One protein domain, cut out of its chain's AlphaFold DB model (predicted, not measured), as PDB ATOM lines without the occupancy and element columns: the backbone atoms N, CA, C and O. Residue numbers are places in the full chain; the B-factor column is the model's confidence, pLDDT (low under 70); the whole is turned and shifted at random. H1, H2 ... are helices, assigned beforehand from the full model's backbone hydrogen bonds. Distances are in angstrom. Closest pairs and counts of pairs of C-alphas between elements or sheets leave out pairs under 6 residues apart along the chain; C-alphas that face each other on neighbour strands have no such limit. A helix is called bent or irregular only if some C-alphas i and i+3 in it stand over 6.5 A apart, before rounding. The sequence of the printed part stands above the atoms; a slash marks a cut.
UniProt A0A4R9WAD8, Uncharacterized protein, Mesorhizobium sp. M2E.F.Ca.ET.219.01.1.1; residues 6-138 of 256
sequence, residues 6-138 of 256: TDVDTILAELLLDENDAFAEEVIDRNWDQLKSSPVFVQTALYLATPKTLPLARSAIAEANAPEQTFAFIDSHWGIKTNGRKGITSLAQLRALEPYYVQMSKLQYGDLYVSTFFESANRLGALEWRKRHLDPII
ATOM      1  N   THR A   6     -23.131 -11.385   0.196       84.75
ATOM      2  CA  THR A   6     -22.091 -11.688  -0.794       84.75
ATOM      3  C   THR A   6     -21.750 -10.457  -1.635       84.75
ATOM      4  O   THR A   6     -22.546  -9.524  -1.735       84.75
ATOM      5  N   ASP A   7     -20.586 -10.455  -2.289       85.38
ATOM      6  CA  ASP A   7     -20.217  -9.381  -3.227       85.38
ATOM      7  C   ASP A   7     -21.234  -9.262  -4.375       85.38
ATOM      8  O   ASP A   7     -21.539  -8.161  -4.828       85.38
ATOM      9  N   VAL A   8     -21.812 -10.391  -4.801       89.50
ATOM     10  CA  VAL A   8     -22.861 -10.432  -5.830       89.50
ATOM     11  C   VAL A   8     -24.134  -9.742  -5.344       89.50
ATOM     12  O   VAL A   8     -24.718  -8.969  -6.100       89.50
ATOM     13  N   ASP A   9     -24.543  -9.974  -4.093       91.38
ATOM     14  CA  ASP A   9     -25.718  -9.310  -3.515       91.38
ATOM     15  C   ASP A   9     -25.529  -7.795  -3.483       91.38
ATOM     16  O   ASP A   9     -26.431  -7.056  -3.868       91.38
ATOM     17  N   THR A  10     -24.345  -7.338  -3.068       90.00
ATOM     18  CA  THR A  10     -24.002  -5.912  -3.042       90.00
ATOM     19  C   THR A  10     -24.068  -5.315  -4.446       90.00
ATOM     20  O   THR A  10     -24.808  -4.360  -4.650       90.00
ATOM     21  N   ILE A  11     -23.394  -5.916  -5.434       92.50
ATOM     22  CA  ILE A  11     -23.376  -5.411  -6.818       92.50
ATOM     23  C   ILE A  11     -24.794  -5.331  -7.397       92.50
ATOM     24  O   ILE A  11     -25.170  -4.318  -7.985       92.50
ATOM     25  N   LEU A  12     -25.599  -6.383  -7.229       94.56
ATOM     26  CA  LEU A  12     -26.973  -6.394  -7.731       94.56
ATOM     27  C   LEU A  12     -27.832  -5.332  -7.043       94.56
ATOM     28  O   LEU A  12     -28.570  -4.614  -7.713       94.56
ATOM     29  N   ALA A  13     -27.732  -5.210  -5.720       95.00
ATOM     30  CA  ALA A  13     -28.467  -4.203  -4.969       95.00
ATOM     31  C   ALA A  13     -28.078  -2.778  -5.395       95.00
ATOM     32  O   ALA A  13     -28.959  -1.929  -5.516       95.00
ATOM     33  N   GLU A  14     -26.797  -2.520  -5.664       93.69
ATOM     34  CA  GLU A  14     -26.311  -1.228  -6.158       93.69
ATOM     35  C   GLU A  14     -26.816  -0.901  -7.566       93.69
ATOM     36  O   GLU A  14     -27.262   0.223  -7.792       93.69
ATOM     37  N   LEU A  15     -26.841  -1.874  -8.483       94.75
ATOM     38  CA  LEU A  15     -27.418  -1.678  -9.818       94.75
ATOM     39  C   LEU A  15     -28.898  -1.282  -9.733       94.75
ATOM     40  O   LEU A  15     -29.328  -0.340 -10.392       94.75
ATOM     41  N   LEU A  16     -29.672  -1.950  -8.873       96.50
ATOM     42  CA  LEU A  16     -31.089  -1.628  -8.672       96.50
ATOM     43  C   LEU A  16     -31.293  -0.230  -8.067       96.50
ATOM     44  O   LEU A  16     -32.254   0.456  -8.415       96.50
ATOM     45  N   LEU A  17     -30.394   0.203  -7.177       95.00
ATOM     46  CA  LEU A  17     -30.392   1.566  -6.639       95.00
ATOM     47  C   LEU A  17     -30.091   2.616  -7.713       95.00
ATOM     48  O   LEU A  17     -30.654   3.705  -7.667       95.00
ATOM     49  N   ASP A  18     -29.195   2.317  -8.652       92.94
ATOM     50  CA  ASP A  18     -28.778   3.273  -9.678       92.94
ATOM     51  C   ASP A  18     -29.838   3.432 -10.789       92.94
ATOM     52  O   ASP A  18     -30.045   4.559 -11.272       92.94
ATOM     53  N   GLU A  19     -30.537   2.336 -11.130       94.94
ATOM     54  CA  GLU A  19     -31.708   2.330 -12.022       94.94
ATOM     55  C   GLU A  19     -32.889   3.100 -11.404       94.94
ATOM     56  O   GLU A  19     -33.421   4.015 -12.031       94.94
ATOM     57  N   ASN A  20     -33.246   2.804 -10.142       94.81
ATOM     58  CA  ASN A  20     -34.275   3.512  -9.361       94.81
ATOM     59  C   ASN A  20     -35.598   3.762 -10.117       94.81
ATOM     60  O   ASN A  20     -36.126   4.878 -10.137       94.81
ATOM     61  N   ASP A  21     -36.125   2.732 -10.769       95.44
ATOM     62  CA  ASP A  21     -37.290   2.840 -11.637       95.44
ATOM     63  C   ASP A  21     -38.257   1.650 -11.471       95.44
ATOM     64  O   ASP A  21     -38.184   0.865 -10.520       95.44
ATOM     65  N   ALA A  22     -39.204   1.523 -12.404       96.44
ATOM     66  CA  ALA A  22     -40.177   0.435 -12.402       96.44
ATOM     67  C   ALA A  22     -39.530  -0.948 -12.583       96.44
ATOM     68  O   ALA A  22     -40.054  -1.930 -12.054       96.44
ATOM     69  N   PHE A  23     -38.402  -1.038 -13.298       97.00
ATOM     70  CA  PHE A  23     -37.664  -2.288 -13.443       97.00
ATOM     71  C   PHE A  23     -37.058  -2.704 -12.101       97.00
ATOM     72  O   PHE A  23     -37.231  -3.850 -11.682       97.00
ATOM     73  N   ALA A  24     -36.427  -1.769 -11.384       97.50
ATOM     74  CA  ALA A  24     -35.865  -2.053 -10.068       97.50
ATOM     75  C   ALA A  24     -36.935  -2.501  -9.054       97.50
ATOM     76  O   ALA A  24     -36.734  -3.487  -8.339       97.50
ATOM     77  N   GLU A  25     -38.094  -1.828  -9.028       98.06
ATOM     78  CA  GLU A  25     -39.247  -2.238  -8.212       98.06
ATOM     79  C   GLU A  25     -39.679  -3.674  -8.534       98.06
ATOM     80  O   GLU A  25     -39.853  -4.492  -7.628       98.06
ATOM     81  N   GLU A  26     -39.848  -3.989  -9.817       97.69
ATOM     82  CA  GLU A  26     -40.344  -5.288 -10.263       97.69
ATOM     83  C   GLU A  26     -39.369  -6.431  -9.953       97.69
ATOM     84  O   GLU A  26     -39.796  -7.524  -9.570       97.69
ATOM     85  N   VAL A  27     -38.060  -6.191 -10.069       97.69
ATOM     86  CA  VAL A  27     -37.034  -7.174  -9.693       97.69
ATOM     87  C   VAL A  27     -37.080  -7.469  -8.194       97.69
ATOM     88  O   VAL A  27     -37.025  -8.642  -7.814       97.69
ATOM     89  N   ILE A  28     -37.210  -6.443  -7.347       97.81
ATOM     90  CA  ILE A  28     -37.328  -6.624  -5.894       97.81
ATOM     91  C   ILE A  28     -38.591  -7.416  -5.546       97.81
ATOM     92  O   ILE A  28     -38.503  -8.397  -4.811       97.81
ATOM     93  N   ASP A  29     -39.742  -7.022  -6.092       97.81
ATOM     94  CA  ASP A  29     -41.043  -7.632  -5.794       97.81
ATOM     95  C   ASP A  29     -41.081  -9.118  -6.188       97.81
ATOM     96  O   ASP A  29     -41.351  -9.989  -5.359       97.81
ATOM     97  N   ARG A  30     -40.702  -9.437  -7.434       97.69
ATOM     98  CA  ARG A  30     -40.754 -10.811  -7.963       97.69
ATOM     99  C   ARG A  30     -39.831 -11.788  -7.237       97.69
ATOM    100  O   ARG A  30     -40.102 -12.986  -7.239       97.69
ATOM    101  N   ASN A  31     -38.739 -11.298  -6.652       97.44
ATOM    102  CA  ASN A  31     -37.722 -12.137  -6.014       97.44
ATOM    103  C   ASN A  31     -37.706 -11.990  -4.484       97.44
ATOM    104  O   ASN A  31     -36.830 -12.549  -3.823       97.44
ATOM    105  N   TRP A  32     -38.670 -11.270  -3.900       97.69
ATOM    106  CA  TRP A  32     -38.595 -10.818  -2.511       97.69
ATOM    107  C   TRP A  32     -38.350 -11.934  -1.495       97.69
ATOM    108  O   TRP A  32     -37.539 -11.772  -0.586       97.69
ATOM    109  N   ASP A  33     -38.985 -13.095  -1.662       96.38
ATOM    110  CA  ASP A  33     -38.827 -14.218  -0.731       96.38
ATOM    111  C   ASP A  33     -37.380 -14.701  -0.586       96.38
ATOM    112  O   ASP A  33     -36.999 -15.184   0.481       96.38
ATOM    113  N   GLN A  34     -36.567 -14.532  -1.630       94.44
ATOM    114  CA  GLN A  34     -35.146 -14.879  -1.635       94.44
ATOM    115  C   GLN A  34     -34.293 -13.719  -1.101       94.44
ATOM    116  O   GLN A  34     -33.295 -13.941  -0.415       94.44
ATOM    117  N   LEU A  35     -34.710 -12.478  -1.370       95.25
ATOM    118  CA  LEU A  35     -33.944 -11.268  -1.070       95.25
ATOM    119  C   LEU A  35     -34.132 -10.758   0.367       95.25
ATOM    120  O   LEU A  35     -33.195 -10.214   0.947       95.25
ATOM    121  N   LYS A  36     -35.307 -10.964   0.974       94.81
ATOM    122  CA  LYS A  36     -35.729 -10.336   2.245       94.81
ATOM    123  C   LYS A  36     -34.843 -10.625   3.456       94.81
ATOM    124  O   LYS A  36     -34.906  -9.911   4.449       94.81
ATOM    125  N   SER A  37     -34.030 -11.681   3.388       91.88
ATOM    126  CA  SER A  37     -33.076 -12.040   4.446       91.88
ATOM    127  C   SER A  37     -31.771 -11.236   4.398       91.88
ATOM    128  O   SER A  37     -31.004 -11.264   5.360       91.88
ATOM    129  N   SER A  38     -31.509 -10.541   3.289       93.44
ATOM    130  CA  SER A  38     -30.288  -9.778   3.056       93.44
ATOM    131  C   SER A  38     -30.520  -8.285   3.327       93.44
ATOM    132  O   SER A  38     -31.353  -7.666   2.655       93.44
ATOM    133  N   PRO A  39     -29.770  -7.668   4.262       94.06
ATOM    134  CA  PRO A  39     -29.916  -6.253   4.589       94.06
ATOM    135  C   PRO A  39     -29.812  -5.315   3.385       94.06
ATOM    136  O   PRO A  39     -30.587  -4.367   3.300       94.06
ATOM    137  N   VAL A  40     -28.918  -5.586   2.426       95.50
ATOM    138  CA  VAL A  40     -28.716  -4.699   1.265       95.50
ATOM    139  C   VAL A  40     -29.958  -4.614   0.380       95.50
ATOM    140  O   VAL A  40     -30.322  -3.524  -0.047       95.50
ATOM    141  N   PHE A  41     -30.688  -5.717   0.183       97.25
ATOM    142  CA  PHE A  41     -31.930  -5.696  -0.596       97.25
ATOM    143  C   PHE A  41     -33.096  -5.082   0.181       97.25
ATOM    144  O   PHE A  41     -33.939  -4.414  -0.415       97.25
ATOM    145  N   VAL A  42     -33.126  -5.235   1.509       97.62
ATOM    146  CA  VAL A  42     -34.093  -4.527   2.362       97.62
ATOM    147  C   VAL A  42     -33.857  -3.014   2.305       97.62
ATOM    148  O   VAL A  42     -34.802  -2.245   2.130       97.62
ATOM    149  N   GLN A  43     -32.597  -2.578   2.374       97.31
ATOM    150  CA  GLN A  43     -32.222  -1.175   2.204       97.31
ATOM    151  C   GLN A  43     -32.526  -0.660   0.787       97.31
ATOM    152  O   GLN A  43     -32.966   0.481   0.651       97.31
ATOM    153  N   THR A  44     -32.343  -1.478  -0.257       97.88
ATOM    154  CA  THR A  44     -32.729  -1.131  -1.637       97.88
ATOM    155  C   THR A  44     -34.241  -0.965  -1.768       97.88
ATOM    156  O   THR A  44     -34.701   0.031  -2.318       97.88
ATOM    157  N   ALA A  45     -35.034  -1.867  -1.186       98.19
ATOM    158  CA  ALA A  45     -36.489  -1.743  -1.160       98.19
ATOM    159  C   ALA A  45     -36.950  -0.451  -0.450       98.19
ATOM    160  O   ALA A  45     -37.869   0.217  -0.933       98.19
ATOM    161  N   LEU A  46     -36.287  -0.052   0.646       98.00
ATOM    162  CA  LEU A  46     -36.522   1.248   1.290       98.00
ATOM    163  C   LEU A  46     -36.155   2.430   0.386       98.00
ATOM    164  O   LEU A  46     -36.917   3.392   0.326       98.00
ATOM    165  N   TYR A  47     -35.019   2.368  -0.314       98.19
ATOM    166  CA  TYR A  47     -34.551   3.444  -1.192       98.19
ATOM    167  C   TYR A  47     -35.487   3.689  -2.379       98.19
ATOM    168  O   TYR A  47     -35.749   4.838  -2.726       98.19
ATOM    169  N   LEU A  48     -36.032   2.631  -2.987       97.94
ATOM    170  CA  LEU A  48     -37.005   2.781  -4.078       97.94
ATOM    171  C   LEU A  48     -38.266   3.531  -3.611       97.94
ATOM    172  O   LEU A  48     -38.912   4.218  -4.397       97.94
ATOM    173  N   ALA A  49     -38.585   3.442  -2.314       97.56
ATOM    174  CA  ALA A  49     -39.612   4.231  -1.638       97.56
ATOM    175  C   ALA A  49     -40.999   4.194  -2.310       97.56
ATOM    176  O   ALA A  49     -41.758   5.167  -2.246       97.56
ATOM    177  N   THR A  50     -41.356   3.069  -2.935       97.69
ATOM    178  CA  THR A  50     -42.628   2.922  -3.645       97.69
ATOM    179  C   THR A  50     -43.707   2.294  -2.758       97.69
ATOM    180  O   THR A  50     -43.404   1.639  -1.754       97.69
ATOM    181  N   PRO A  51     -44.999   2.422  -3.124       97.06
ATOM    182  CA  PRO A  51     -46.078   1.734  -2.418       97.06
ATOM    183  C   PRO A  51     -45.926   0.207  -2.362       97.06
ATOM    184  O   PRO A  51     -46.484  -0.401  -1.451       97.06
ATOM    185  N   LYS A  52     -45.189  -0.412  -3.299       96.75
ATOM    186  CA  LYS A  52     -44.939  -1.860  -3.298       96.75
ATOM    187  C   LYS A  52     -43.741  -2.244  -2.440       96.75
ATOM    188  O   LYS A  52     -43.842  -3.182  -1.659       96.75
ATOM    189  N   THR A  53     -42.623  -1.525  -2.540       98.19
ATOM    190  CA  THR A  53     -41.381  -1.931  -1.861       98.19
ATOM    191  C   THR A  53     -41.368  -1.567  -0.378       98.19
ATOM    192  O   THR A  53     -40.766  -2.281   0.426       98.19
ATOM    193  N   LEU A  54     -42.066  -0.498   0.023       98.38
ATOM    194  CA  LEU A  54     -42.101  -0.061   1.420       98.38
ATOM    195  C   LEU A  54     -42.736  -1.096   2.367       98.38
ATOM    196  O   LEU A  54     -42.122  -1.377   3.398       98.38
ATOM    197  N   PRO A  55     -43.918  -1.686   2.081       98.25
ATOM    198  CA  PRO A  55     -44.473  -2.752   2.914       98.25
ATOM    199  C   PRO A  55     -43.542  -3.959   3.043       98.25
ATOM    200  O   PRO A  55     -43.381  -4.477   4.148       98.25
ATOM    201  N   LEU A  56     -42.893  -4.359   1.944       98.31
ATOM    202  CA  LEU A  56     -41.948  -5.476   1.921       98.31
ATOM    203  C   LEU A  56     -40.792  -5.226   2.892       98.31
ATOM    204  O   LEU A  56     -40.581  -6.007   3.823       98.31
ATOM    205  N   ALA A  57     -40.103  -4.093   2.733       97.88
ATOM    206  CA  ALA A  57     -38.984  -3.730   3.591       97.88
ATOM    207  C   ALA A  57     -39.394  -3.627   5.066       97.88
ATOM    208  O   ALA A  57     -38.711  -4.158   5.938       97.88
ATOM    209  N   ARG A  58     -40.539  -2.991   5.349       97.50
ATOM    210  CA  ARG A  58     -41.070  -2.845   6.712       97.50
ATOM    211  C   ARG A  58     -41.327  -4.195   7.377       97.50
ATOM    212  O   ARG A  58     -40.957  -4.353   8.538       97.50
ATOM    213  N   SER A  59     -41.920  -5.150   6.654       97.44
ATOM    214  CA  SER A  59     -42.156  -6.508   7.166       97.44
ATOM    215  C   SER A  59     -40.837  -7.205   7.486       97.44
ATOM    216  O   SER A  59     -40.661  -7.698   8.595       97.44
ATOM    217  N   ALA A  60     -39.866  -7.161   6.567       97.25
ATOM    218  CA  ALA A  60     -38.567  -7.795   6.785       97.25
ATOM    219  C   ALA A  60     -37.791  -7.184   7.960       97.25
ATOM    220  O   ALA A  60     -37.173  -7.915   8.727       97.25
ATOM    221  N   ILE A  61     -37.853  -5.861   8.144       96.56
ATOM    222  CA  ILE A  61     -37.238  -5.196   9.301       96.56
ATOM    223  C   ILE A  61     -37.924  -5.638  10.596       96.56
ATOM    224  O   ILE A  61     -37.239  -5.936  11.567       96.56
ATOM    225  N   ALA A  62     -39.258  -5.705  10.620       95.31
ATOM    226  CA  ALA A  62     -40.009  -6.109  11.808       95.31
ATOM    227  C   ALA A  62     -39.788  -7.585  12.190       95.31
ATOM    228  O   ALA A  62     -39.785  -7.919  13.372       95.31
ATOM    229  N   GLU A  63     -39.595  -8.459  11.201       95.00
ATOM    230  CA  GLU A  63     -39.348  -9.895  11.386       95.00
ATOM    231  C   GLU A  63     -37.869 -10.228  11.654       95.00
ATOM    232  O   GLU A  63     -37.539 -11.364  12.005       95.00
ATOM    233  N   ALA A  64     -36.959  -9.264  11.488       91.88
ATOM    234  CA  ALA A  64     -35.537  -9.479  11.701       91.88
ATOM    235  C   ALA A  64     -35.217  -9.709  13.187       91.88
ATOM    236  O   ALA A  64     -35.718  -9.024  14.074       91.88
ATOM    237  N   ASN A  65     -34.285 -10.624  13.465       88.00
ATOM    238  CA  ASN A  65     -33.816 -10.874  14.836       88.00
ATOM    239  C   ASN A  65     -33.074  -9.670  15.445       88.00
ATOM    240  O   ASN A  65     -33.034  -9.532  16.663       88.00
ATOM    241  N   ALA A  66     -32.458  -8.839  14.600       86.75
ATOM    242  CA  ALA A  66     -31.742  -7.624  14.983       86.75
ATOM    243  C   ALA A  66     -32.096  -6.496  13.993       86.75
ATOM    244  O   ALA A  66     -31.306  -6.209  13.087       86.75
ATOM    245  N   PRO A  67     -33.299  -5.898  14.096       88.44
ATOM    246  CA  PRO A  67     -33.811  -4.936  13.117       88.44
ATOM    247  C   PRO A  67     -32.889  -3.734  12.891       88.44
ATOM    248  O   PRO A  67     -32.800  -3.216  11.783       88.44
ATOM    249  N   GLU A  68     -32.158  -3.308  13.920       87.12
ATOM    250  CA  GLU A  68     -31.201  -2.206  13.850       87.12
ATOM    251  C   GLU A  68     -30.004  -2.520  12.946       87.12
ATOM    252  O   GLU A  68     -29.502  -1.632  12.260       87.12
ATOM    253  N   GLN A  69     -29.570  -3.785  12.884       88.06
ATOM    254  CA  GLN A  69     -28.438  -4.192  12.046       88.06
ATOM    255  C   GLN A  69     -28.774  -4.133  10.556       88.06
ATOM    256  O   GLN A  69     -27.868  -3.993   9.735       88.06
ATOM    257  N   THR A  70     -30.061  -4.151  10.201       93.06
ATOM    258  CA  THR A  70     -30.512  -3.927   8.825       93.06
ATOM    259  C   THR A  70     -30.077  -2.567   8.287       93.06
ATOM    260  O   THR A  70     -29.948  -2.427   7.079       93.06
ATOM    261  N   PHE A  71     -29.805  -1.579   9.147       94.50
ATOM    262  CA  PHE A  71     -29.381  -0.233   8.748       94.50
ATOM    263  C   PHE A  71     -27.862  -0.022   8.788       94.50
ATOM    264  O   PHE A  71     -27.391   1.096   8.576       94.50
ATOM    265  N   ALA A  72     -27.071  -1.062   9.063       91.44
ATOM    266  CA  ALA A  72     -25.621  -0.939   9.027       91.44
ATOM    267  C   ALA A  72     -25.151  -0.494   7.628       91.44
ATOM    268  O   ALA A  72     -25.551  -1.074   6.618       91.44
ATOM    269  N   PHE A  73     -24.300   0.537   7.591       91.75
ATOM    270  CA  PHE A  73     -23.712   1.122   6.376       91.75
ATOM    271  C   PHE A  73     -24.725   1.645   5.345       91.75
ATOM    272  O   PHE A  73     -24.396   1.765   4.164       91.75
ATOM    273  N   ILE A  74     -25.946   1.972   5.780       94.69
ATOM    274  CA  ILE A  74     -27.024   2.399   4.880       94.69
ATOM    275  C   ILE A  74     -26.670   3.638   4.050       94.69
ATOM    276  O   ILE A  74     -27.035   3.719   2.882       94.69
ATOM    277  N   ASP A  75     -25.939   4.591   4.621       93.19
ATOM    278  CA  ASP A  75     -25.521   5.810   3.931       93.19
ATOM    279  C   ASP A  75     -24.597   5.517   2.741       93.19
ATOM    280  O   ASP A  75     -24.770   6.075   1.655       93.19
ATOM    281  N   SER A  76     -23.663   4.590   2.942       92.00
ATOM    282  CA  SER A  76     -22.711   4.125   1.937       92.00
ATOM    283  C   SER A  76     -23.416   3.299   0.865       92.00
ATOM    284  O   SER A  76     -23.205   3.536  -0.324       92.00
ATOM    285  N   HIS A  77     -24.305   2.385   1.273       94.00
ATOM    286  CA  HIS A  77     -25.093   1.559   0.353       94.00
ATOM    287  C   HIS A  77     -25.994   2.407  -0.545       94.00
ATOM    288  O   HIS A  77     -26.031   2.211  -1.758       94.00
ATOM    289  N   TRP A  78     -26.647   3.425   0.023       96.06
ATOM    290  CA  TRP A  78     -27.449   4.406  -0.716       96.06
ATOM    291  C   TRP A  78     -26.603   5.350  -1.586       96.06
ATOM    292  O   TRP A  78     -27.155   6.225  -2.249       96.06
ATOM    293  N   GLY A  79     -25.276   5.194  -1.596       94.00
ATOM    294  CA  GLY A  79     -24.361   5.947  -2.444       94.00
ATOM    295  C   GLY A  79     -24.171   7.398  -2.009       94.00
ATOM    296  O   GLY A  79     -23.826   8.245  -2.835       94.00
ATOM    297  N   ILE A  80     -24.433   7.740  -0.744       94.19
ATOM    298  CA  ILE A  80     -24.309   9.122  -0.283       94.19
ATOM    299  C   ILE A  80     -22.828   9.483  -0.143       94.19
ATOM    300  O   ILE A  80     -22.083   8.817   0.564       94.19
ATOM    301  N   LYS A  81     -22.410  10.568  -0.815       87.81
ATOM    302  CA  LYS A  81     -20.999  10.994  -0.934       87.81
ATOM    303  C   LYS A  81     -20.093   9.939  -1.596       87.81
ATOM    304  O   LYS A  81     -18.872  10.018  -1.472       87.81
ATOM    305  N   THR A  82     -20.670   9.008  -2.355       89.44
ATOM    306  CA  THR A  82     -19.925   8.014  -3.135       89.44
ATOM    307  C   THR A  82     -19.737   8.513  -4.564       89.44
ATOM    308  O   THR A  82     -20.702   8.864  -5.242       89.44
ATOM    309  N   ASN A  83     -18.488   8.553  -5.035       87.50
ATOM    310  CA  ASN A  83     -18.180   9.027  -6.384       87.50
ATOM    311  C   ASN A  83     -18.907   8.184  -7.446       87.50
ATOM    312  O   ASN A  83     -18.909   6.958  -7.373       87.50
ATOM    313  N   GLY A  84     -19.511   8.847  -8.433       87.50
ATOM    314  CA  GLY A  84     -20.276   8.196  -9.499       87.50
ATOM    315  C   GLY A  84     -21.683   7.732  -9.109       87.50
ATOM    316  O   GLY A  84     -22.422   7.311  -9.994       87.50
ATOM    317  N   ARG A  85     -22.094   7.848  -7.837       90.56
ATOM    318  CA  ARG A  85     -23.435   7.457  -7.377       90.56
ATOM    319  C   ARG A  85     -24.285   8.678  -7.043       90.56
ATOM    320  O   ARG A  85     -23.790   9.692  -6.554       90.56
ATOM    321  N   LYS A  86     -25.588   8.586  -7.323       91.06
ATOM    322  CA  LYS A  86     -26.524   9.715  -7.171       91.06
ATOM    323  C   LYS A  86     -26.843  10.034  -5.705       91.06
ATOM    324  O   LYS A  86     -27.232  11.161  -5.402       91.06
ATOM    325  N   GLY A  87     -26.677   9.074  -4.794       94.88
ATOM    326  CA  GLY A  87     -27.085   9.246  -3.405       94.88
ATOM    327  C   GLY A  87     -28.607   9.353  -3.273       94.88
ATOM    328  O   GLY A  87     -29.364   8.790  -4.061       94.88
ATOM    329  N   ILE A  88     -29.065  10.132  -2.296       96.62
ATOM    330  CA  ILE A  88     -30.481  10.486  -2.140       96.62
ATOM    331  C   ILE A  88     -30.868  11.552  -3.169       96.62
ATOM    332  O   ILE A  88     -30.261  12.621  -3.219       96.62
ATOM    333  N   THR A  89     -31.913  11.276  -3.945       96.06
ATOM    334  CA  THR A  89     -32.412  12.130  -5.035       96.06
ATOM    335  C   THR A  89     -33.840  12.623  -4.818       96.06
ATOM    336  O   THR A  89     -34.290  13.517  -5.532       96.06
ATOM    337  N   SER A  90     -34.568  12.083  -3.835       96.81
ATOM    338  CA  SER A  90     -35.942  12.497  -3.551       96.81
ATOM    339  C   SER A  90     -36.260  12.532  -2.060       96.81
ATOM    340  O   SER A  90     -35.686  11.807  -1.251       96.81
ATOM    341  N   LEU A  91     -37.249  13.349  -1.684       97.81
ATOM    342  CA  LEU A  91     -37.744  13.377  -0.307       97.81
ATOM    343  C   LEU A  91     -38.433  12.057   0.083       97.81
ATOM    344  O   LEU A  91     -38.447  11.707   1.257       97.81
ATOM    345  N   ALA A  92     -38.983  11.304  -0.878       97.94
ATOM    346  CA  ALA A  92     -39.633  10.018  -0.616       97.94
ATOM    347  C   ALA A  92     -38.667   8.996   0.012       97.94
ATOM    348  O   ALA A  92     -39.048   8.305   0.955       97.94
ATOM    349  N   GLN A  93     -37.407   8.981  -0.433       98.06
ATOM    350  CA  GLN A  93     -36.334   8.163   0.149       98.06
ATOM    351  C   GLN A  93     -36.101   8.479   1.626       98.06
ATOM    352  O   GLN A  93     -36.027   7.582   2.458       98.06
ATOM    353  N   LEU A  94     -36.042   9.761   1.985       98.06
ATOM    354  CA  LEU A  94     -35.902  10.165   3.385       98.06
ATOM    355  C   LEU A  94     -37.154   9.806   4.202       98.06
ATOM    356  O   LEU A  94     -37.053   9.267   5.300       98.06
ATOM    357  N   ARG A  95     -38.350  10.008   3.639       98.00
ATOM    358  CA  ARG A  95     -39.613   9.628   4.293       98.00
ATOM    359  C   ARG A  95     -39.712   8.130   4.579       98.00
ATOM    360  O   ARG A  95     -40.288   7.738   5.590       98.00
ATOM    361  N   ALA A  96     -39.131   7.289   3.723       97.81
ATOM    362  CA  ALA A  96     -39.076   5.845   3.936       97.81
ATOM    363  C   ALA A  96     -38.367   5.466   5.250       97.81
ATOM    364  O   ALA A  96     -38.710   4.450   5.858       97.81
ATOM    365  N   LEU A  97     -37.421   6.299   5.698       97.06
ATOM    366  CA  LEU A  97     -36.611   6.090   6.897       97.06
ATOM    367  C   LEU A  97     -37.187   6.722   8.169       97.06
ATOM    368  O   LEU A  97     -36.687   6.425   9.253       97.06
ATOM    369  N   GLU A  98     -38.241   7.542   8.071       95.94
ATOM    370  CA  GLU A  98     -38.865   8.218   9.223       95.94
ATOM    371  C   GLU A  98     -39.112   7.308  10.435       95.94
ATOM    372  O   GLU A  98     -38.762   7.716  11.545       95.94
ATOM    373  N   PRO A  99     -39.650   6.080  10.274       95.38
ATOM    374  CA  PRO A  99     -39.915   5.205  11.415       95.38
ATOM    375  C   PRO A  99     -38.648   4.734  12.141       95.38
ATOM    376  O   PRO A  99     -38.737   4.222  13.255       95.38
ATOM    377  N   TYR A 100     -37.481   4.875  11.512       95.12
ATOM    378  CA  TYR A 100     -36.249   4.209  11.917       95.12
ATOM    379  C   TYR A 100     -35.162   5.166  12.400       95.12
ATOM    380  O   TYR A 100     -34.193   4.698  12.988       95.12
ATOM    381  N   TYR A 101     -35.290   6.488  12.230       93.06
ATOM    382  CA  TYR A 101     -34.212   7.426  12.585       93.06
ATOM    383  C   TYR A 101     -33.751   7.330  14.045       93.06
ATOM    384  O   TYR A 101     -32.549   7.289  14.298       93.06
ATOM    385  N   VAL A 102     -34.682   7.219  14.996       90.62
ATOM    386  CA  VAL A 102     -34.363   7.076  16.432       90.62
ATOM    387  C   VAL A 102     -33.685   5.738  16.741       90.62
ATOM    388  O   VAL A 102     -32.911   5.625  17.686       90.62
ATOM    389  N   GLN A 103     -33.995   4.693  15.977       89.56
ATOM    390  CA  GLN A 103     -33.330   3.403  16.125       89.56
ATOM    391  C   GLN A 103     -31.932   3.444  15.504       89.56
ATOM    392  O   GLN A 103     -30.973   2.997  16.129       89.56
ATOM    393  N   MET A 104     -31.809   4.022  14.308       91.25
ATOM    394  CA  MET A 104     -30.539   4.181  13.608       91.25
ATOM    395  C   MET A 104     -29.560   5.036  14.406       91.25
ATOM    396  O   MET A 104     -28.395   4.664  14.477       91.25
ATOM    397  N   SER A 105     -30.009   6.114  15.064       88.31
ATOM    398  CA  SER A 105     -29.135   6.981  15.872       88.31
ATOM    399  C   SER A 105     -28.450   6.248  17.031       88.31
ATOM    400  O   SER A 105     -27.375   6.647  17.461       88.31
ATOM    401  N   LYS A 106     -29.021   5.132  17.502       86.88
ATOM    402  CA  LYS A 106     -28.462   4.315  18.592       86.88
ATOM    403  C   LYS A 106     -27.384   3.328  18.139       86.88
ATOM    404  O   LYS A 106     -26.767   2.681  18.985       86.88
ATOM    405  N   LEU A 107     -27.169   3.169  16.832       89.00
ATOM    406  CA  LEU A 107     -26.092   2.332  16.303       89.00
ATOM    407  C   LEU A 107     -24.723   2.949  16.608       89.00
ATOM    408  O   LEU A 107     -24.597   4.156  16.791       89.00
ATOM    409  N   GLN A 108     -23.667   2.129  16.568       86.94
ATOM    410  CA  GLN A 108     -22.284   2.590  16.768       86.94
ATOM    411  C   GLN A 108     -21.912   3.786  15.870       86.94
ATOM    412  O   GLN A 108     -21.178   4.672  16.301       86.94
ATOM    413  N   TYR A 109     -22.436   3.812  14.641       88.06
ATOM    414  CA  TYR A 109     -22.249   4.888  13.662       88.06
ATOM    415  C   TYR A 109     -23.549   5.664  13.386       88.06
ATOM    416  O   TYR A 109     -23.670   6.332  12.365       88.06
ATOM    417  N   GLY A 110     -24.532   5.581  14.285       88.50
ATOM    418  CA  GLY A 110     -25.867   6.149  14.093       88.50
ATOM    419  C   GLY A 110     -25.871   7.656  13.877       88.50
ATOM    420  O   GLY A 110     -26.515   8.153  12.953       88.50
ATOM    421  N   ASP A 111     -25.085   8.370  14.678       88.31
ATOM    422  CA  ASP A 111     -24.875   9.812  14.554       88.31
ATOM    423  C   ASP A 111     -24.376  10.211  13.146       88.31
ATOM    424  O   ASP A 111     -24.816  11.228  12.604       88.31
ATOM    425  N   LEU A 112     -23.503   9.400  12.522       89.31
ATOM    426  CA  LEU A 112     -23.027   9.639  11.150       89.31
ATOM    427  C   LEU A 112     -24.172   9.493  10.152       89.31
ATOM    428  O   LEU A 112     -24.349  10.354   9.296       89.31
ATOM    429  N   TYR A 113     -24.981   8.442  10.283       91.31
ATOM    430  CA  TYR A 113     -26.104   8.203   9.377       91.31
ATOM    431  C   TYR A 113     -27.116   9.349   9.438       91.31
ATOM    432  O   TYR A 113     -27.477   9.913   8.405       91.31
ATOM    433  N   VAL A 114     -27.516   9.758  10.647       92.12
ATOM    434  CA  VAL A 114     -28.445  10.883  10.845       92.12
ATOM    435  C   VAL A 114     -27.862  12.182  10.280       92.12
ATOM    436  O   VAL A 114     -28.578  12.908   9.589       92.12
ATOM    437  N   SER A 115     -26.567  12.445  10.490       91.12
ATOM    438  CA  SER A 115     -25.861  13.585   9.887       91.12
ATOM    439  C   SER A 115     -25.940  13.570   8.359       91.12
ATOM    440  O   SER A 115     -26.282  14.572   7.734       91.12
ATOM    441  N   THR A 116     -25.673  12.427   7.736       92.75
ATOM    442  CA  THR A 116     -25.681  12.284   6.278       92.75
ATOM    443  C   THR A 116     -27.089  12.458   5.683       92.75
ATOM    444  O   THR A 116     -27.260  13.044   4.604       92.75
ATOM    445  N   PHE A 117     -28.129  12.011   6.394       95.12
ATOM    446  CA  PHE A 117     -29.523  12.244   6.008       95.12
ATOM    447  C   PHE A 117     -29.957  13.697   6.203       95.12
ATOM    448  O   PHE A 117     -30.679  14.226   5.359       95.12
ATOM    449  N   PHE A 118     -29.476  14.358   7.257       94.12
ATOM    450  CA  PHE A 118     -29.698  15.783   7.501       94.12
ATOM    451  C   PHE A 118     -29.145  16.636   6.352       94.12
ATOM    452  O   PHE A 118     -29.880  17.422   5.756       94.12
ATOM    453  N   GLU A 119     -27.891  16.408   5.958       92.12
ATOM    454  CA  GLU A 119     -27.276  17.088   4.813       92.12
ATOM    455  C   GLU A 119     -28.019  16.799   3.498       92.12
ATOM    456  O   GLU A 119     -28.218  17.683   2.664       92.12
ATOM    457  N   SER A 120     -28.476  15.560   3.298       95.25
ATOM    458  CA  SER A 120     -29.247  15.192   2.104       95.25
ATOM    459  C   SER A 120     -30.615  15.876   2.062       95.25
ATOM    460  O   SER A 120     -31.031  16.326   0.997       95.25
ATOM    461  N   ALA A 121     -31.287  16.030   3.205       95.75
ATOM    462  CA  ALA A 121     -32.522  16.803   3.303       95.75
ATOM    463  C   ALA A 121     -32.298  18.274   2.926       95.75
ATOM    464  O   ALA A 121     -33.127  18.861   2.227       95.75
ATOM    465  N   ASN A 122     -31.162  18.848   3.328       93.44
ATOM    466  CA  ASN A 122     -30.816  20.218   2.967       93.44
ATOM    467  C   ASN A 122     -30.552  20.383   1.466       93.44
ATOM    468  O   ASN A 122     -31.091  21.301   0.854       93.44
ATOM    469  N   ARG A 123     -29.808  19.454   0.845       93.12
ATOM    470  CA  ARG A 123     -29.575  19.451  -0.614       93.12
ATOM    471  C   ARG A 123     -30.871  19.356  -1.422       93.12
ATOM    472  O   ARG A 123     -30.938  19.869  -2.533       93.12
ATOM    473  N   LEU A 124     -31.905  18.730  -0.859       95.25
ATOM    474  CA  LEU A 124     -33.248  18.666  -1.443       95.25
ATOM    475  C   LEU A 124     -34.122  19.896  -1.131       95.25
ATOM    476  O   LEU A 124     -35.285  19.923  -1.533       95.25
ATOM    477  N   GLY A 125     -33.623  20.886  -0.386       93.38
ATOM    478  CA  GLY A 125     -34.403  22.050   0.050       93.38
ATOM    479  C   GLY A 125     -35.516  21.713   1.053       93.38
ATOM    480  O   GLY A 125     -36.469  22.474   1.207       93.38
ATOM    481  N   ALA A 126     -35.443  20.567   1.735       95.00
ATOM    482  CA  ALA A 126     -36.540  20.008   2.527       95.00
ATOM    483  C   ALA A 126     -36.581  20.514   3.986       95.00
ATOM    484  O   ALA A 126     -36.795  19.727   4.912       95.00
ATOM    485  N   LEU A 127     -36.404  21.823   4.202       91.94
ATOM    486  CA  LEU A 127     -36.254  22.440   5.532       91.94
ATOM    487  C   LEU A 127     -37.386  22.079   6.510       91.94
ATOM    488  O   LEU A 127     -37.133  21.579   7.603       91.94
ATOM    489  N   GLU A 128     -38.645  22.278   6.116       93.12
ATOM    490  CA  GLU A 128     -39.804  22.041   6.995       93.12
ATOM    491  C   GLU A 128     -40.035  20.561   7.320       93.12
ATOM    492  O   GLU A 128     -40.649  20.209   8.330       93.12
ATOM    493  N   TRP A 129     -39.556  19.660   6.465       95.19
ATOM    494  CA  TRP A 129     -39.548  18.237   6.773       95.19
ATOM    495  C   TRP A 129     -38.406  17.910   7.744       95.19
ATOM    496  O   TRP A 129     -38.644  17.326   8.800       95.19
ATOM    497  N   ARG A 130     -37.189  18.376   7.453       94.12
ATOM    498  CA  ARG A 130     -35.999  18.156   8.282       94.12
ATOM    499  C   ARG A 130     -36.198  18.654   9.717       94.12
ATOM    500  O   ARG A 130     -35.956  17.895  10.652       94.12
ATOM    501  N   LYS A 131     -36.768  19.853   9.893       91.44
ATOM    502  CA  LYS A 131     -37.107  20.437  11.207       91.44
ATOM    503  C   LYS A 131     -38.013  19.551  12.058       91.44
ATOM    504  O   LYS A 131     -37.900  19.551  13.278       91.44
ATOM    505  N   ARG A 132     -38.923  18.806  11.429       92.88
ATOM    506  CA  ARG A 132     -39.872  17.938  12.140       92.88
ATOM    507  C   ARG A 132     -39.297  16.567  12.472       92.88
ATOM    508  O   ARG A 132     -39.659  16.012  13.504       92.88
ATOM    509  N   HIS A 133     -38.440  16.025  11.610       93.12
ATOM    510  CA  HIS A 133     -38.055  14.612  11.675       93.12
ATOM    511  C   HIS A 133     -36.583  14.371  12.031       93.12
ATOM    512  O   HIS A 133     -36.282  13.345  12.631       93.12
ATOM    513  N   LEU A 134     -35.676  15.291  11.690       92.75
ATOM    514  CA  LEU A 134     -34.233  15.127  11.891       92.75
ATOM    515  C   LEU A 134     -33.653  16.105  12.913       92.75
ATOM    516  O   LEU A 134     -32.825  15.683  13.716       92.75
ATOM    517  N   ASP A 135     -34.098  17.367  12.949       90.19
ATOM    518  CA  ASP A 135     -33.593  18.357  13.918       90.19
ATOM    519  C   ASP A 135     -33.726  17.891  15.388       90.19
ATOM    520  O   ASP A 135     -32.786  18.100  16.151       90.19
ATOM    521  N   PRO A 136     -34.808  17.208  15.823       88.25
ATOM    522  CA  PRO A 136     -34.885  16.688  17.192       88.25
ATOM    523  C   PRO A 136     -33.811  15.642  17.516       88.25
ATOM    524  O   PRO A 136     -33.409  15.524  18.666       88.25
ATOM    525  N   ILE A 137     -33.351  14.895  16.510       88.69
ATOM    526  CA  ILE A 137     -32.396  13.791  16.666       88.69
ATOM    527  C   ILE A 137     -30.967  14.321  16.553       88.69
ATOM    528  O   ILE A 137     -30.107  13.943  17.343       88.69
ATOM    529  N   ILE A 138     -30.708  15.230  15.603       85.31
ATOM    530  CA  ILE A 138     -29.363  15.763  15.351       85.31
ATOM    531  C   ILE A 138     -28.806  16.534  16.555       85.31
ATOM    532  O   ILE A 138     -27.600  16.505  16.783       85.31
TER     533      ILE A 138
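Overview. This is residues 6 to 138 of the 256 residues of an uncharacterized protein of Mesorhizobium sp. M2E.F.Ca.ET.219.01.1.1 (UniProt A0A4R9WAD8). The model is a compact body of helices that fold back and forth beside one another, with a bundle of four, H1 to H4, at one end and the helices H7 to H10 at the other. H3, near the middle, packs on H7 and links the two groups, while the short helices H5 and H6 pack on H3 and reach over to H7 and H8. The printed part has 133 residues with ten named helices, H1 to H10 in order along the chain, and no named strand; its class is all helix. It is compact, with a radius of gyration of the C-alphas of 13.8 A, and rounded, with spans of 37 by 32 by 27 A.

Arrangement. H2, residues 22 to 35, H7, residues 91 to 104, and H8, residues 110 to 123, are the longest helices by residues, with 14 each. H2 and H3, residues 39 to 48, touch as a hairpin at a shallow tilt of 27 degrees, opposite ways, the closest C-alphas being those of Leu 35 and Phe 41, 5.9 A apart. With H1, residues 7 to 19, and H4, residues 53 to 63, they form a bundle that is up and down, each helix running against the one before it. H1 touches H3 the same way at a shallow tilt of 3 degrees, closest at the C-alphas of Ala 13 and Phe 41, 5.8 A. H3 and H4 are a hairpin, closest at the C-alphas of Ala 45 and Thr 53, 4.9 A, at a shallow tilt of 33 degrees, only just short of steep. H1 and H4 are apart. H3 is the hub, touching six other helices. H5, residues 67 to 71, touches it at the C-alphas of Pro 39 and Thr 70, 4.9 A apart and the closest of the pair. H6, residues 74 to 77, only just touches H3, with 3 pairs of C-alphas within 8 A, the closest those of Gln 43 and Ile 74 at 6.9 A. H7 touches H3 with residues 93 to 97 alone, at a steep tilt of 39 degrees, opposite ways; the closest C-alphas, of Tyr 47 and Gln 93, are 5.2 A apart. H7 and H8 are a hairpin at a shallow tilt of 21 degrees, closest at the C-alphas of Met 104 and Gly 110, 5.1 A. H8 and H9, residues 127 to 133, are a hairpin too, at 25 degrees, closest at the C-alphas of Ala 121 and Arg 130, 6.2 A. H10, residues 135 to 138, touches H8, closest at the C-alphas of Val 114 and Ile 138, 6.7 A. Every O i to N i+4 pair is within hydrogen-bond range in H1, H3, H4 and H8; the counts are 8 of 10 in H2, 5 of 10 in H7, 2 of 3 in H9, and 0 of 1 in H5, where 2 of 2 O i to N i+3 pairs are within range, while H6 and H10 are too short for an O i to N i+4 pair.

Along the chain. H1 begins at C-alpha 7, (-20.217, -9.381, -3.227), and is 18.6 A long from first to last C-alpha. H2 is 17.4 A long and irregular, with C-alphas 30 and 33 8.2 A apart. H3 is 14.4 A long and H4 15.6 A. H7 begins at C-alpha 91, (-37.744, 13.377, -0.307), is 18.2 A long and is irregular, with C-alphas 99 and 102 7.7 A apart. H8 is 20.2 A long and H9 10.1 A. H10 ends at C-alpha 138, (-29.363, 15.763, 15.351).

Size, cuts and confidence. The two C-alphas farthest apart are those of Thr 6 and Glu 128, 38.9 A. The printed part has no cut. The link from H6 to H7, residues 78 to 90, is long, and the other links are tight. The mean pLDDT of the printed part is 93.8, and no printed residue is under 70.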